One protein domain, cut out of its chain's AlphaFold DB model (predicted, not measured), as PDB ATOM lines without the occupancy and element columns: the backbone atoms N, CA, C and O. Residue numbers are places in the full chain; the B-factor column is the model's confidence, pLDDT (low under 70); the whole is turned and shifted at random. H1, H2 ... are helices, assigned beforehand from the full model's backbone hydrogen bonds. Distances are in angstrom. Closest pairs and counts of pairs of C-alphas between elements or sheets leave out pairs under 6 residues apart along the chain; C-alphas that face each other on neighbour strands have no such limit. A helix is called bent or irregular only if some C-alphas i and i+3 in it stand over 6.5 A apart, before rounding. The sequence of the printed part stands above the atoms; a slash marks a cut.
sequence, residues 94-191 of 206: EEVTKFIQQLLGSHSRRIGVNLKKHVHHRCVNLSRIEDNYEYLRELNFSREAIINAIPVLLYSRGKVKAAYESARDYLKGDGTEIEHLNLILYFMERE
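Overview. This is residues 94 to 191 of the 206 residues of an uncharacterized protein of Photinus pyralis (UniProt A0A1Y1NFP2). Two pairs of crossed helices, H1 with H2 and H6 with H7, make the two ends of a compact helical body, and the short helix H5 sits in the middle between them. H3 runs along one side from H1 to H6, and the short H4 sits between H2 and H7. The printed part has 98 residues with seven named helices, H1 to H7 in that order along the chain, and no named strand: the class is all helix. It is compact, with a radius of gyration of the C-alphas of 12.6 A, and spans 37 by 25 by 22 A.

Along the chain. Find C-alpha 94 at (57.959, 73.453, 142.730); from there H1, residues 94 to 104, runs 15.1 A. H2 follows at residues 109 to 115. Then look for C-alpha 126 at (46.789, 68.454, 138.722), where H3, residues 126 to 138, begins its 18.7 A. After it come two short helices, H4 at residues 143 to 148 and H5 at residues 150 to 154. H6, residues 157 to 167, is 15.1 A long. H7, residues 177 to 191, is the longest at 23.0 A and ends at C-alpha 191, (50.271, 67.132, 114.438); it is irregular, with C-alphas 188 and 191 7.3 A apart.

Arrangement. Start at H1: it touches H2, closest at the C-alphas of Thr 97 and Gly 112, 5.4 A, and at 72 degrees they are only just about perpendicular. H1 and H3 only just touch, with 3 pairs of C-alphas within 8 A, the closest Leu 103 and Glu 130 at 7.3 A; they run the same way at a shallow tilt of 25 degrees. H2 touches H4 at a steep tilt of 63 degrees, closest at C-alphas 111 and 147, 6.1 A. H5 touches H2, H3 and H7, with closest C-alphas 115 and 150 at 6.1 A, 129 and 153 at 5.4 A, and 152 and 185 at 6.0 A. H3 touches H6, closest at C-alphas 132 and 157, 4.6 A. H4 touches residues 177 to 181 of H7, closest at C-alphas 145 and 178, 5.0 A. H6 and H7 touch about perpendicular at 79 degrees, closest at C-alphas 163 and 187, 5.3 A. H1 and H7 are apart, as are H3 and H7. In H1, H2, H3, H4 and H6 every O i to N i+4 pair is within hydrogen-bond range; in H7 it is 10 of 11, and in H5 0 of 1, beside 2 of 2 O i to N i+3 pairs.

Size, cuts and confidence. Look for the two C-alphas farthest apart, Glu 94 and Asp 169, at 37.3 A. The printed part has no cut, and no link is long. The mean pLDDT of the printed part is 89.8, and no printed residue is under 70.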
ATOM      1  N   GLU A  94      57.727  74.226 141.516       80.94
ATOM      2  CA  GLU A  94      57.959  73.453 142.730       80.94
ATOM      3  C   GLU A  94      56.690  72.733 143.205       80.94
ATOM      4  O   GLU A  94      56.785  71.631 143.733       80.94
ATOM      5  N   GLU A  95      55.508  73.325 143.005       76.69
ATOM      6  CA  GLU A  95      54.222  72.725 143.387       76.69
ATOM      7  C   GLU A  95      53.879  71.547 142.480       76.69
ATOM      8  O   GLU A  95      53.622  70.457 142.982       76.69
ATOM      9  N   VAL A  96      53.970  71.731 141.158       82.44
ATOM     10  CA  VAL A  96      53.728  70.641 140.195       82.44
ATOM     11  C   VAL A  96      54.746  69.518 140.394       82.44
ATOM     12  O   VAL A  96      54.394  68.343 140.378       82.44
ATOM     13  N   THR A  97      56.010  69.868 140.646       87.75
ATOM     14  CA  THR A  97      57.062  68.883 140.924       87.75
ATOM     15  C   THR A  97      56.753  68.089 142.190       87.75
ATOM     16  O   THR A  97      56.800  66.865 142.144       87.75
ATOM     17  N   LYS A  98      56.403  68.753 143.301       84.06
ATOM     18  CA  LYS A  98      56.039  68.072 144.555       84.06
ATOM     19  C   LYS A  98      54.815  67.182 144.385       84.06
ATOM     20  O   LYS A  98      54.827  66.059 144.875       84.06
ATOM     21  N   PHE A  99      53.804  67.656 143.659       85.50
ATOM     22  CA  PHE A  99      52.618  66.870 143.346       85.50
ATOM     23  C   PHE A  99      52.984  65.586 142.588       85.50
ATOM     24  O   PHE A  99      52.655  64.494 143.037       85.50
ATOM     25  N   ILE A 100      53.760  65.690 141.502       90.31
ATOM     26  CA  ILE A 100      54.200  64.520 140.723       90.31
ATOM     27  C   ILE A 100      55.109  63.596 141.553       90.31
ATOM     28  O   ILE A 100      55.023  62.377 141.433       90.31
ATOM     29  N   GLN A 101      55.965  64.144 142.421       90.94
ATOM     30  CA  GLN A 101      56.798  63.349 143.333       90.94
ATOM     31  C   GLN A 101      55.955  62.529 144.316       90.94
ATOM     32  O   GLN A 101      56.256  61.356 144.542       90.94
ATOM     33  N   GLN A 102      54.899  63.126 144.873       87.12
ATOM     34  CA  GLN A 102      53.944  62.437 145.742       87.12
ATOM     35  C   GLN A 102      53.165  61.370 144.970       87.12
ATOM     36  O   GLN A 102      53.108  60.228 145.419       87.12
ATOM     37  N   LEU A 103      52.662  61.713 143.782       88.50
ATOM     38  CA  LEU A 103      51.908  60.815 142.907       88.50
ATOM     39  C   LEU A 103      52.720  59.569 142.516       88.50
ATOM     40  O   LEU A 103      52.231  58.445 142.580       88.50
ATOM     41  N   LEU A 104      53.996  59.754 142.171       90.56
ATOM     42  CA  LEU A 104      54.905  58.665 141.803       90.56
ATOM     43  C   LEU A 104      55.539  57.965 143.017       90.56
ATOM     44  O   LEU A 104      56.207  56.944 142.849       90.56
ATOM     45  N   GLY A 105      55.381  58.505 144.229       89.62
ATOM     46  CA  GLY A 105      56.074  58.030 145.429       89.62
ATOM     47  C   GLY A 105      57.605  58.115 145.324       89.62
ATOM     48  O   GLY A 105      58.309  57.294 145.908       89.62
ATOM     49  N   SER A 106      58.138  59.072 144.555       89.25
ATOM     50  CA  SER A 106      59.573  59.225 144.288       89.25
ATOM     51  C   SER A 106      59.999  60.681 144.421       89.25
ATOM     52  O   SER A 106      59.466  61.557 143.753       89.25
ATOM     53  N   HIS A 107      61.028  60.942 145.228       88.44
ATOM     54  CA  HIS A 107      61.592  62.285 145.432       88.44
ATOM     55  C   HIS A 107      62.779  62.569 144.497       88.44
ATOM     56  O   HIS A 107      63.652  63.390 144.787       88.44
ATOM     57  N   SER A 108      62.841  61.870 143.362       89.44
ATOM     58  CA  SER A 108      63.932  62.009 142.402       89.44
ATOM     59  C   SER A 108      64.028  63.440 141.869       89.44
ATOM     60  O   SER A 108      63.047  64.012 141.385       89.44
ATOM     61  N   ARG A 109      65.240  64.015 141.878       90.75
ATOM     62  CA  ARG A 109      65.512  65.328 141.258       90.75
ATOM     63  C   ARG A 109      65.240  65.324 139.749       90.75
ATOM     64  O   ARG A 109      64.953  66.376 139.182       90.75
ATOM     65  N   ARG A 110      65.283  64.147 139.110       93.19
ATOM     66  CA  ARG A 110      64.989  63.974 137.678       93.19
ATOM     67  C   ARG A 110      63.566  64.398 137.333       93.19
ATOM     68  O   ARG A 110      63.357  64.861 136.220       93.19
ATOM     69  N   ILE A 111      62.630  64.323 138.284       92.62
ATOM     70  CA  ILE A 111      61.235  64.709 138.059       92.62
ATOM     71  C   ILE A 111      61.133  66.183 137.669       92.62
ATOM     72  O   ILE A 111      60.650  66.496 136.585       92.62
ATOM     73  N   GLY A 112      61.680  67.082 138.491       90.31
ATOM     74  CA  GLY A 112      61.670  68.516 138.190       90.31
ATOM     75  C   GLY A 112      62.446  68.856 136.913       90.31
ATOM     76  O   GLY A 112      61.990  69.661 136.103       90.31
ATOM     77  N   VAL A 113      63.593  68.203 136.685       93.31
ATOM     78  CA  VAL A 113      64.414  68.423 135.478       93.31
ATOM     79  C   VAL A 113      63.670  68.009 134.205       93.31
ATOM     80  O   VAL A 113      63.620  68.781 133.250       93.31
ATOM     81  N   ASN A 114      63.064  66.820 134.185       91.69
ATOM     82  CA  ASN A 114      62.318  66.323 133.028       91.69
ATOM     83  C   ASN A 114      61.010  67.091 132.815       91.69
ATOM     84  O   ASN A 114      60.633  67.328 131.672       91.69
ATOM     85  N   LEU A 115      60.364  67.555 133.889       90.25
ATOM     86  CA  LEU A 115      59.162  68.380 133.810       90.25
ATOM     87  C   LEU A 115      59.427  69.720 133.102       90.25
ATOM     88  O   LEU A 115      58.627  70.146 132.270       90.25
ATOM     89  N   LYS A 116      60.582  70.355 133.362       89.00
ATOM     90  CA  LYS A 116      60.977  71.614 132.699       89.00
ATOM     91  C   LYS A 116      61.153  71.493 131.187       89.00
ATOM     92  O   LYS A 116      61.118  72.516 130.511       89.00
ATOM     93  N   LYS A 117      61.334  70.280 130.651       87.38
ATOM     94  CA  LYS A 117      61.454  70.059 129.201       87.38
ATOM     95  C   LYS A 117      60.162  70.398 128.456       87.38
ATOM     96  O   LYS A 117      60.215  70.664 127.262       87.38
ATOM     97  N   HIS A 118      59.018  70.412 129.141       84.81
ATOM     98  CA  HIS A 118      57.741  70.765 128.536       84.81
ATOM     99  C   HIS A 118      57.392  72.237 128.788       84.81
ATOM    100  O   HIS A 118      57.305  72.677 129.936       84.81
ATOM    101  N   VAL A 119      57.125  72.995 127.722       78.19
ATOM    102  CA  VAL A 119      56.854  74.448 127.778       78.19
ATOM    103  C   VAL A 119      55.690  74.789 128.714       78.19
ATOM    104  O   VAL A 119      55.761  75.754 129.474       78.19
ATOM    105  N   HIS A 120      54.649  73.958 128.721       79.44
ATOM    106  CA  HIS A 120      53.395  74.248 129.424       79.44
ATOM    107  C   HIS A 120      53.202  73.481 130.739       79.44
ATOM    108  O   HIS A 120      52.087  73.373 131.236       79.44
ATOM    109  N   HIS A 121      54.265  72.936 131.333       83.56
ATOM    110  CA  HIS A 121      54.160  72.088 132.532       83.56
ATOM    111  C   HIS A 121      53.515  72.756 133.762       83.56
ATOM    112  O   HIS A 121      53.066  72.067 134.670       83.56
ATOM    113  N   ARG A 122      53.473  74.093 133.815       81.56
ATOM    114  CA  ARG A 122      52.863  74.873 134.913       81.56
ATOM    115  C   ARG A 122      51.366  75.118 134.737       81.56
ATOM    116  O   ARG A 122      50.728  75.668 135.628       81.56
ATOM    117  N   CYS A 123      50.851  74.756 133.573       73.19
ATOM    118  CA  CYS A 123      49.534  75.125 133.082       73.19
ATOM    119  C   CYS A 123      48.585  73.918 133.044       73.19
ATOM    120  O   CYS A 123      47.484  73.991 132.515       73.19
ATOM    121  N   VAL A 124      49.023  72.753 133.515       73.81
ATOM    122  CA  VAL A 124      48.208  71.538 133.465       73.81
ATOM    123  C   VAL A 124      47.523  71.349 134.806       73.81
ATOM    124  O   VAL A 124      48.171  71.432 135.849       73.81
ATOM    125  N   ASN A 125      46.217  71.085 134.771       75.81
ATOM    126  CA  ASN A 125      45.439  70.775 135.964       75.81
ATOM    127  C   ASN A 125      45.980  69.499 136.635       75.81
ATOM    128  O   ASN A 125      46.127  68.467 135.978       75.81
ATOM    129  N   LEU A 126      46.250  69.568 137.941       80.12
ATOM    130  CA  LEU A 126      46.789  68.454 138.722       80.12
ATOM    131  C   LEU A 126      45.872  67.218 138.711       80.12
ATOM    132  O   LEU A 126      46.382  66.105 138.616       80.12
ATOM    133  N   SER A 127      44.544  67.389 138.709       77.50
ATOM    134  CA  SER A 127      43.614  66.249 138.632       77.50
ATOM    135  C   SER A 127      43.709  65.510 137.295       77.50
ATOM    136  O   SER A 127      43.555  64.294 137.239       77.50
ATOM    137  N   ARG A 128      44.029  66.227 136.211       80.25
ATOM    138  CA  ARG A 128      44.256  65.621 134.892       80.25
ATOM    139  C   ARG A 128      45.545  64.807 134.862       80.25
ATOM    140  O   ARG A 128      45.586  63.756 134.232       80.25
ATOM    141  N   ILE A 129      46.587  65.304 135.529       86.69
ATOM    142  CA  ILE A 129      47.857  64.585 135.686       86.69
ATOM    143  C   ILE A 129      47.619  63.273 136.447       86.69
ATOM    144  O   ILE A 129      48.151  62.240 136.051       86.69
ATOM    145  N   GLU A 130      46.808  63.310 137.505       84.94
ATOM    146  CA  GLU A 130      46.437  62.134 138.299       84.94
ATOM    147  C   GLU A 130      45.627  61.107 137.495       84.94
ATOM    148  O   GLU A 130      46.032  59.950 137.424       84.94
ATOM    149  N   ASP A 131      44.553  61.519 136.814       86.94
ATOM    150  CA  ASP A 131      43.743  60.608 135.985       86.94
ATOM    151  C   ASP A 131      44.572  59.936 134.878       86.94
ATOM    152  O   ASP A 131      44.478  58.732 134.634       86.94
ATOM    153  N   ASN A 132      45.451  60.701 134.228       93.38
ATOM    154  CA  ASN A 132      46.329  60.151 133.206       93.38
ATOM    155  C   ASN A 132      47.402  59.219 133.796       93.38
ATOM    156  O   ASN A 132      47.744  58.203 133.192       93.38
ATOM    157  N   TYR A 133      47.918  59.520 134.989       95.06
ATOM    158  CA  TYR A 133      48.823  58.613 135.689       95.06
ATOM    159  C   TYR A 133      48.164  57.263 135.983       95.06
ATOM    160  O   TYR A 133      48.776  56.227 135.720       95.06
ATOM    161  N   GLU A 134      46.921  57.261 136.469       93.94
ATOM    162  CA  GLU A 134      46.174  56.023 136.712       93.94
ATOM    163  C   GLU A 134      46.003  55.206 135.432       93.94
ATOM    164  O   GLU A 134      46.259  54.003 135.428       93.94
ATOM    165  N   TYR A 135      45.698  55.858 134.310       96.00
ATOM    166  CA  TYR A 135      45.623  55.174 133.022       96.00
ATOM    167  C   TYR A 135      46.951  54.515 132.607       96.00
ATOM    168  O   TYR A 135      46.966  53.374 132.150       96.00
ATOM    169  N   LEU A 136      48.092  55.182 132.804       96.06
ATOM    170  CA  LEU A 136      49.398  54.572 132.516       96.06
ATOM    171  C   LEU A 136      49.702  53.385 133.439       96.06
ATOM    172  O   LEU A 136      50.373  52.443 133.012       96.06
ATOM    173  N   ARG A 137      49.190  53.397 134.678       95.19
ATOM    174  CA  ARG A 137      49.267  52.235 135.575       95.19
ATOM    175  C   ARG A 137      48.391  51.082 135.105       95.19
ATOM    176  O   ARG A 137      48.850  49.947 135.161       95.19
ATOM    177  N   GLU A 138      47.181  51.351 134.612       95.94
ATOM    178  CA  GLU A 138      46.313  50.330 133.998       95.94
ATOM    179  C   GLU A 138      47.007  49.642 132.807       95.94
ATOM    180  O   GLU A 138      46.832  48.445 132.583       95.94
ATOM    181  N   LEU A 139      47.852  50.380 132.076       93.62
ATOM    182  CA  LEU A 139      48.691  49.866 130.989       93.62
ATOM    183  C   LEU A 139      49.976  49.158 131.462       93.62
ATOM    184  O   LEU A 139      50.761  48.708 130.631       93.62
ATOM    185  N   ASN A 140      50.178  49.022 132.775       94.38
ATOM    186  CA  ASN A 140      51.329  48.385 133.421       94.38
ATOM    187  C   ASN A 140      52.688  49.064 133.173       94.38
ATOM    188  O   ASN A 140      53.721  48.415 133.327       94.38
ATOM    189  N   PHE A 141      52.723  50.362 132.847       95.81
ATOM    190  CA  PHE A 141      53.995  51.082 132.753       95.81
ATOM    191  C   PHE A 141      54.642  51.258 134.128       95.81
ATOM    192  O   PHE A 141      54.017  51.722 135.091       95.81
ATOM    193  N   SER A 142      55.934  50.952 134.218       95.38
ATOM    194  CA  SER A 142      56.688  51.136 135.449       95.38
ATOM    195  C   SER A 142      56.829  52.614 135.821       95.38
ATOM    196  O   SER A 142      56.957  53.517 134.989       95.38
ATOM    197  N   ARG A 143      56.877  52.880 137.132       94.88
ATOM    198  CA  ARG A 143      57.102  54.238 137.655       94.88
ATOM    199  C   ARG A 143      58.411  54.838 137.149       94.88
ATOM    200  O   ARG A 143      58.462  56.032 136.875       94.88
ATOM    201  N   GLU A 144      59.456  54.024 137.017       94.62
ATOM    202  CA  GLU A 144      60.756  54.479 136.521       94.62
ATOM    203  C   GLU A 144      60.680  54.887 135.044       94.62
ATOM    204  O   GLU A 144      61.232  55.923 134.667       94.62
ATOM    205  N   ALA A 145      59.938  54.146 134.215       95.62
ATOM    206  CA  ALA A 145      59.690  54.543 132.833       95.62
ATOM    207  C   ALA A 145      58.946  55.888 132.762       95.62
ATOM    208  O   ALA A 145      59.373  56.802 132.052       95.62
ATOM    209  N   ILE A 146      57.911  56.065 133.588       96.06
ATOM    210  CA  ILE A 146      57.140  57.315 133.661       96.06
ATOM    211  C   ILE A 146      58.014  58.493 134.127       96.06
ATOM    212  O   ILE A 146      57.920  59.579 133.559       96.06
ATOM    213  N   ILE A 147      58.923  58.304 135.094       95.25
ATOM    214  CA  ILE A 147      59.878  59.347 135.532       95.25
ATOM    215  C   ILE A 147      60.798  59.794 134.381       95.25
ATOM    216  O   ILE A 147      61.185  60.967 134.299       95.25
ATOM    217  N   ASN A 148      61.160  58.877 133.483       94.50
ATOM    218  CA  ASN A 148      61.963  59.194 132.303       94.50
ATOM    219  C   ASN A 148      61.165  59.916 131.211       94.50
ATOM    220  O   ASN A 148      61.737  60.751 130.511       94.50
ATOM    221  N   ALA A 149      59.860  59.657 131.118       94.69
ATOM    222  CA  ALA A 149      58.958  60.207 130.107       94.69
ATOM    223  C   ALA A 149      57.858  61.120 130.694       94.69
ATOM    224  O   ALA A 149      56.746  61.173 130.176       94.69
ATOM    225  N   ILE A 150      58.170  61.892 131.745       94.38
ATOM    226  CA  ILE A 150      57.211  62.751 132.480       94.38
ATOM    227  C   ILE A 150      56.301  63.621 131.615       94.38
ATOM    228  O   ILE A 150      55.138  63.763 131.997       94.38
ATOM    229  N   PRO A 151      56.754  64.207 130.487       92.75
ATOM    230  CA  PRO A 151      55.861  64.983 129.639       92.75
ATOM    231  C   PRO A 151      54.572  64.244 129.265       92.75
ATOM    232  O   PRO A 151      53.555  64.903 129.103       92.75
ATOM    233  N   VAL A 152      54.568  62.904 129.207       94.81
ATOM    234  CA  VAL A 152      53.374  62.112 128.871       94.81
ATOM    235  C   VAL A 152      52.231  62.334 129.869       94.81
ATOM    236  O   VAL A 152      51.071  62.353 129.468       94.81
ATOM    237  N   LEU A 153      52.553  62.600 131.143       93.50
ATOM    238  CA  LEU A 153      51.579  62.868 132.208       93.50
ATOM    239  C   LEU A 153      50.820  64.179 132.001       93.50
ATOM    240  O   LEU A 153      49.734  64.361 132.541       93.50
ATOM    241  N   LEU A 154      51.386  65.098 131.219       90.19
ATOM    242  CA  LEU A 154      50.830  66.429 131.014       90.19
ATOM    243  C   LEU A 154      49.662  66.445 130.028       90.19
ATOM    244  O   LEU A 154      49.023  67.485 129.896       90.19
ATOM    245  N   TYR A 155      49.370  65.336 129.348       90.19
ATOM    246  CA  TYR A 155      48.291  65.210 128.366       90.19
ATOM    247  C   TYR A 155      47.008  64.680 129.021       90.19
ATOM    248  O   TYR A 155      47.026  64.166 130.135       90.19
ATOM    249  N   SER A 156      45.868  64.852 128.350       87.25
ATOM    250  CA  SER A 156      44.599  64.268 128.795       87.25
ATOM    251  C   SER A 156      44.608  62.749 128.599       87.25
ATOM    252  O   SER A 156      45.163  62.251 127.616       87.25
ATOM    253  N   ARG A 157      43.936  62.007 129.489       91.06
ATOM    254  CA  ARG A 157      43.781  60.547 129.375       91.06
ATOM    255  C   ARG A 157      43.237  60.128 128.010       91.06
ATOM    256  O   ARG A 157      43.753  59.196 127.401       91.06
ATOM    257  N   GLY A 158      42.227  60.841 127.502       90.12
ATOM    258  CA  GLY A 158      41.643  60.576 126.184       90.12
ATOM    259  C   GLY A 158      42.670  60.662 125.051       90.12
ATOM    260  O   GLY A 158      42.715  59.784 124.190       90.12
ATOM    261  N   LYS A 159      43.552  61.668 125.089       90.00
ATOM    262  CA  LYS A 159      44.596  61.850 124.077       90.00
ATOM    263  C   LYS A 159      45.699  60.800 124.179       90.00
ATOM    264  O   LYS A 159      46.101  60.253 123.155       90.00
ATOM    265  N   VAL A 160      46.131  60.469 125.396       94.44
ATOM    266  CA  VAL A 160      47.103  59.387 125.623       94.44
ATOM    267  C   VAL A 160      46.540  58.052 125.142       94.44
ATOM    268  O   VAL A 160      47.237  57.317 124.452       94.44
ATOM    269  N   LYS A 161      45.262  57.767 125.413       95.00
ATOM    270  CA  LYS A 161      44.577  56.563 124.929       95.00
ATOM    271  C   LYS A 161      44.514  56.502 123.402       95.00
ATOM    272  O   LYS A 161      44.870  55.484 122.820       95.00
ATOM    273  N   ALA A 162      44.117  57.588 122.739       93.62
ATOM    274  CA  ALA A 162      44.074  57.640 121.275       93.62
ATOM    275  C   ALA A 162      45.466  57.441 120.641       93.62
ATOM    276  O   ALA A 162      45.609  56.732 119.642       93.62
ATOM    277  N   ALA A 163      46.502  58.029 121.244       94.50
ATOM    278  CA  ALA A 163      47.882  57.852 120.809       94.50
ATOM    279  C   ALA A 163      48.402  56.431 121.070       94.50
ATOM    280  O   ALA A 163      49.074  55.872 120.207       94.50
ATOM    281  N   TYR A 164      48.055  55.826 122.208       94.88
ATOM    282  CA  TYR A 164      48.374  54.434 122.518       94.88
ATOM    283  C   TYR A 164      47.776  53.478 121.480       94.88
ATOM    284  O   TYR A 164      48.498  52.648 120.933       94.88
ATOM    285  N   GLU A 165      46.492  53.637 121.140       94.19
ATOM    286  CA  GLU A 165      45.844  52.820 120.105       94.19
ATOM    287  C   GLU A 165      46.491  53.021 118.728       94.19
ATOM    288  O   GLU A 165      46.736  52.055 118.010       94.19
ATOM    289  N   SER A 166      46.853  54.262 118.383       93.75
ATOM    290  CA  SER A 166      47.553  54.568 117.125       93.75
ATOM    291  C   SER A 166      48.957  53.957 117.061       93.75
ATOM    292  O   SER A 166      49.440  53.618 115.982       93.75
ATOM    293  N   ALA A 167      49.617  53.817 118.211       92.38
ATOM    294  CA  ALA A 167      50.944  53.229 118.334       92.38
ATOM    295  C   ALA A 167      50.913  51.704 118.546       92.38
ATOM    296  O   ALA A 167      51.969  51.073 118.531       92.38
ATOM    297  N   ARG A 168      49.736  51.095 118.742       90.50
ATOM    298  CA  ARG A 168      49.576  49.751 119.320       90.50
ATOM    299  C   ARG A 168      50.384  48.657 118.631       90.50
ATOM    300  O   ARG A 168      50.924  47.791 119.312       90.50
ATOM    301  N   ASP A 169      50.479  48.679 117.306       89.12
ATOM    302  CA  ASP A 169      51.237  47.664 116.568       89.12
ATOM    303  C   ASP A 169      52.753  47.828 116.718       89.12
ATOM    304  O   ASP A 169      53.470  46.833 116.771       89.12
ATOM    305  N   TYR A 170      53.233  49.060 116.884       88.31
ATOM    306  CA  TYR A 170      54.641  49.351 117.153       88.31
ATOM    307  C   TYR A 170      55.035  49.004 118.595       88.31
ATOM    308  O   TYR A 170      56.164  48.599 118.845       88.31
ATOM    309  N   LEU A 171      54.089  49.113 119.534       87.69
ATOM    310  CA  LEU A 171      54.289  48.794 120.953       87.69
ATOM    311  C   LEU A 171      54.423  47.286 121.240       87.69
ATOM    312  O   LEU A 171      54.733  46.909 122.366       87.69
ATOM    313  N   LYS A 172      54.174  46.417 120.250       85.31
ATOM    314  CA  LYS A 172      54.376  44.959 120.361       85.31
ATOM    315  C   LYS A 172      55.828  44.525 120.115       85.31
ATOM    316  O   LYS A 172      56.120  43.345 120.273       85.31
ATOM    317  N   GLY A 173      56.698  45.432 119.663       80.56
ATOM    318  CA  GLY A 173      58.114  45.137 119.431       80.56
ATOM    319  C   GLY A 173      58.933  45.055 120.725       80.56
ATOM    320  O   GLY A 173      58.433  45.353 121.806       80.56
ATOM    321  N   ASP A 174      60.220  44.719 120.600       80.56
ATOM    322  CA  ASP A 174      61.177  44.576 121.718       80.56
ATOM    323  C   ASP A 174      61.619  45.921 122.347       80.56
ATOM    324  O   ASP A 174      62.711  46.038 122.907       80.56
ATOM    325  N   GLY A 175      60.797  46.965 122.230       85.88
ATOM    326  CA  GLY A 175      61.091  48.289 122.763       85.88
ATOM    327  C   GLY A 175      61.023  48.327 124.288       85.88
ATOM    328  O   GLY A 175      60.203  47.670 124.934       85.88
ATOM    329  N   THR A 176      61.880  49.146 124.887       93.62
ATOM    330  CA  THR A 176      61.802  49.454 126.315       93.62
ATOM    331  C   THR A 176      60.540  50.260 126.625       93.62
ATOM    332  O   THR A 176      60.030  51.018 125.797       93.62
ATOM    333  N   GLU A 177      60.057  50.187 127.867       94.62
ATOM    334  CA  GLU A 177      58.907  50.984 128.322       94.62
ATOM    335  C   GLU A 177      59.092  52.493 128.071       94.62
ATOM    336  O   GLU A 177      58.135  53.207 127.777       94.62
ATOM    337  N   ILE A 178      60.331  52.986 128.160       95.00
ATOM    338  CA  ILE A 178      60.668  54.391 127.911       95.00
ATOM    339  C   ILE A 178      60.482  54.731 126.428       95.00
ATOM    340  O   ILE A 178      59.913  55.774 126.105       95.00
ATOM    341  N   GLU A 179      60.943  53.868 125.526       95.19
ATOM    342  CA  GLU A 179      60.760  54.040 124.080       95.19
ATOM    343  C   GLU A 179      59.279  53.990 123.708       95.19
ATOM    344  O   GLU A 179      58.815  54.832 122.941       95.19
ATOM    345  N   HIS A 180      58.518  53.093 124.328       95.44
ATOM    346  CA  HIS A 180      57.068  53.013 124.178       95.44
ATOM    347  C   HIS A 180      56.358  54.302 124.621       95.44
ATOM    348  O   HIS A 180      55.550  54.847 123.867       95.44
ATOM    349  N   LEU A 181      56.693  54.854 125.792       96.00
ATOM    350  CA  LEU A 181      56.131  56.132 126.253       96.00
ATOM    351  C   LEU A 181      56.531  57.309 125.349       96.00
ATOM    352  O   LEU A 181      55.707  58.182 125.068       96.00
ATOM    353  N   ASN A 182      57.768  57.325 124.851       94.81
ATOM    354  CA  ASN A 182      58.224  58.338 123.898       94.81
ATOM    355  C   ASN A 182      57.522  58.218 122.540       94.81
ATOM    356  O   ASN A 182      57.242  59.234 121.904       94.81
ATOM    357  N   LEU A 183      57.185  57.002 122.111       95.00
ATOM    358  CA  LEU A 183      56.402  56.784 120.904       95.00
ATOM    359  C   LEU A 183      54.972  57.309 121.075       95.00
ATOM    360  O   LEU A 183      54.470  58.017 120.207       95.00
ATOM    361  N   ILE A 184      54.337  57.052 122.219       95.31
ATOM    362  CA  ILE A 184      53.014  57.615 122.533       95.31
ATOM    363  C   ILE A 184      53.070  59.152 122.513       95.31
ATOM    364  O   ILE A 184      52.234  59.792 121.874       95.31
ATOM    365  N   LEU A 185      54.092  59.754 123.135       94.12
ATOM    366  CA  LEU A 185      54.352  61.198 123.062       94.12
ATOM    367  C   LEU A 185      54.478  61.700 121.617       94.12
ATOM    368  O   LEU A 185      53.880  62.718 121.270       94.12
ATOM    369  N   TYR A 186      55.208  60.978 120.763       94.69
ATOM    370  CA  TYR A 186      55.340  61.304 119.344       94.69
ATOM    371  C   TYR A 186      53.977  61.358 118.641       94.69
ATOM    372  O   TYR A 186      53.679  62.340 117.962       94.69
ATOM    373  N   PHE A 187      53.118  60.353 118.835       93.19
ATOM    374  CA  PHE A 187      51.787  60.332 118.221       93.19
ATOM    375  C   PHE A 187      50.883  61.466 118.717       93.19
ATOM    376  O   PHE A 187      50.066  61.964 117.944       93.19
ATOM    377  N   MET A 188      51.055  61.920 119.962       91.31
ATOM    378  CA  MET A 188      50.316  63.071 120.492       91.31
ATOM    379  C   MET A 188      50.787  64.413 119.928       91.31
ATOM    380  O   MET A 188      49.970  65.323 119.808       91.31
ATOM    381  N   GLU A 189      52.076  64.553 119.610       87.00
ATOM    382  CA  GLU A 189      52.697  65.835 119.242       87.00
ATOM    383  C   GLU A 189      53.004  65.994 117.749       87.00
ATOM    384  O   GLU A 189      53.251  67.120 117.313       87.00
ATOM    385  N   ARG A 190      52.958  64.925 116.942       88.94
ATOM    386  CA  ARG A 190      53.297  64.987 115.507       88.94
ATOM    387  C   ARG A 190      52.461  66.014 114.733       88.94
ATOM    388  O   ARG A 190      52.996  66.714 113.884       88.94
ATOM    389  N   GLU A 191      51.179  66.157 115.067       79.50
ATOM    390  CA  GLU A 191      50.271  67.132 114.438       79.50
ATOM    391  C   GLU A 191      50.499  68.558 114.965       79.50
ATOM    392  O   GLU A 191      50.198  69.548 114.300       79.50
TER     393      GLU A 191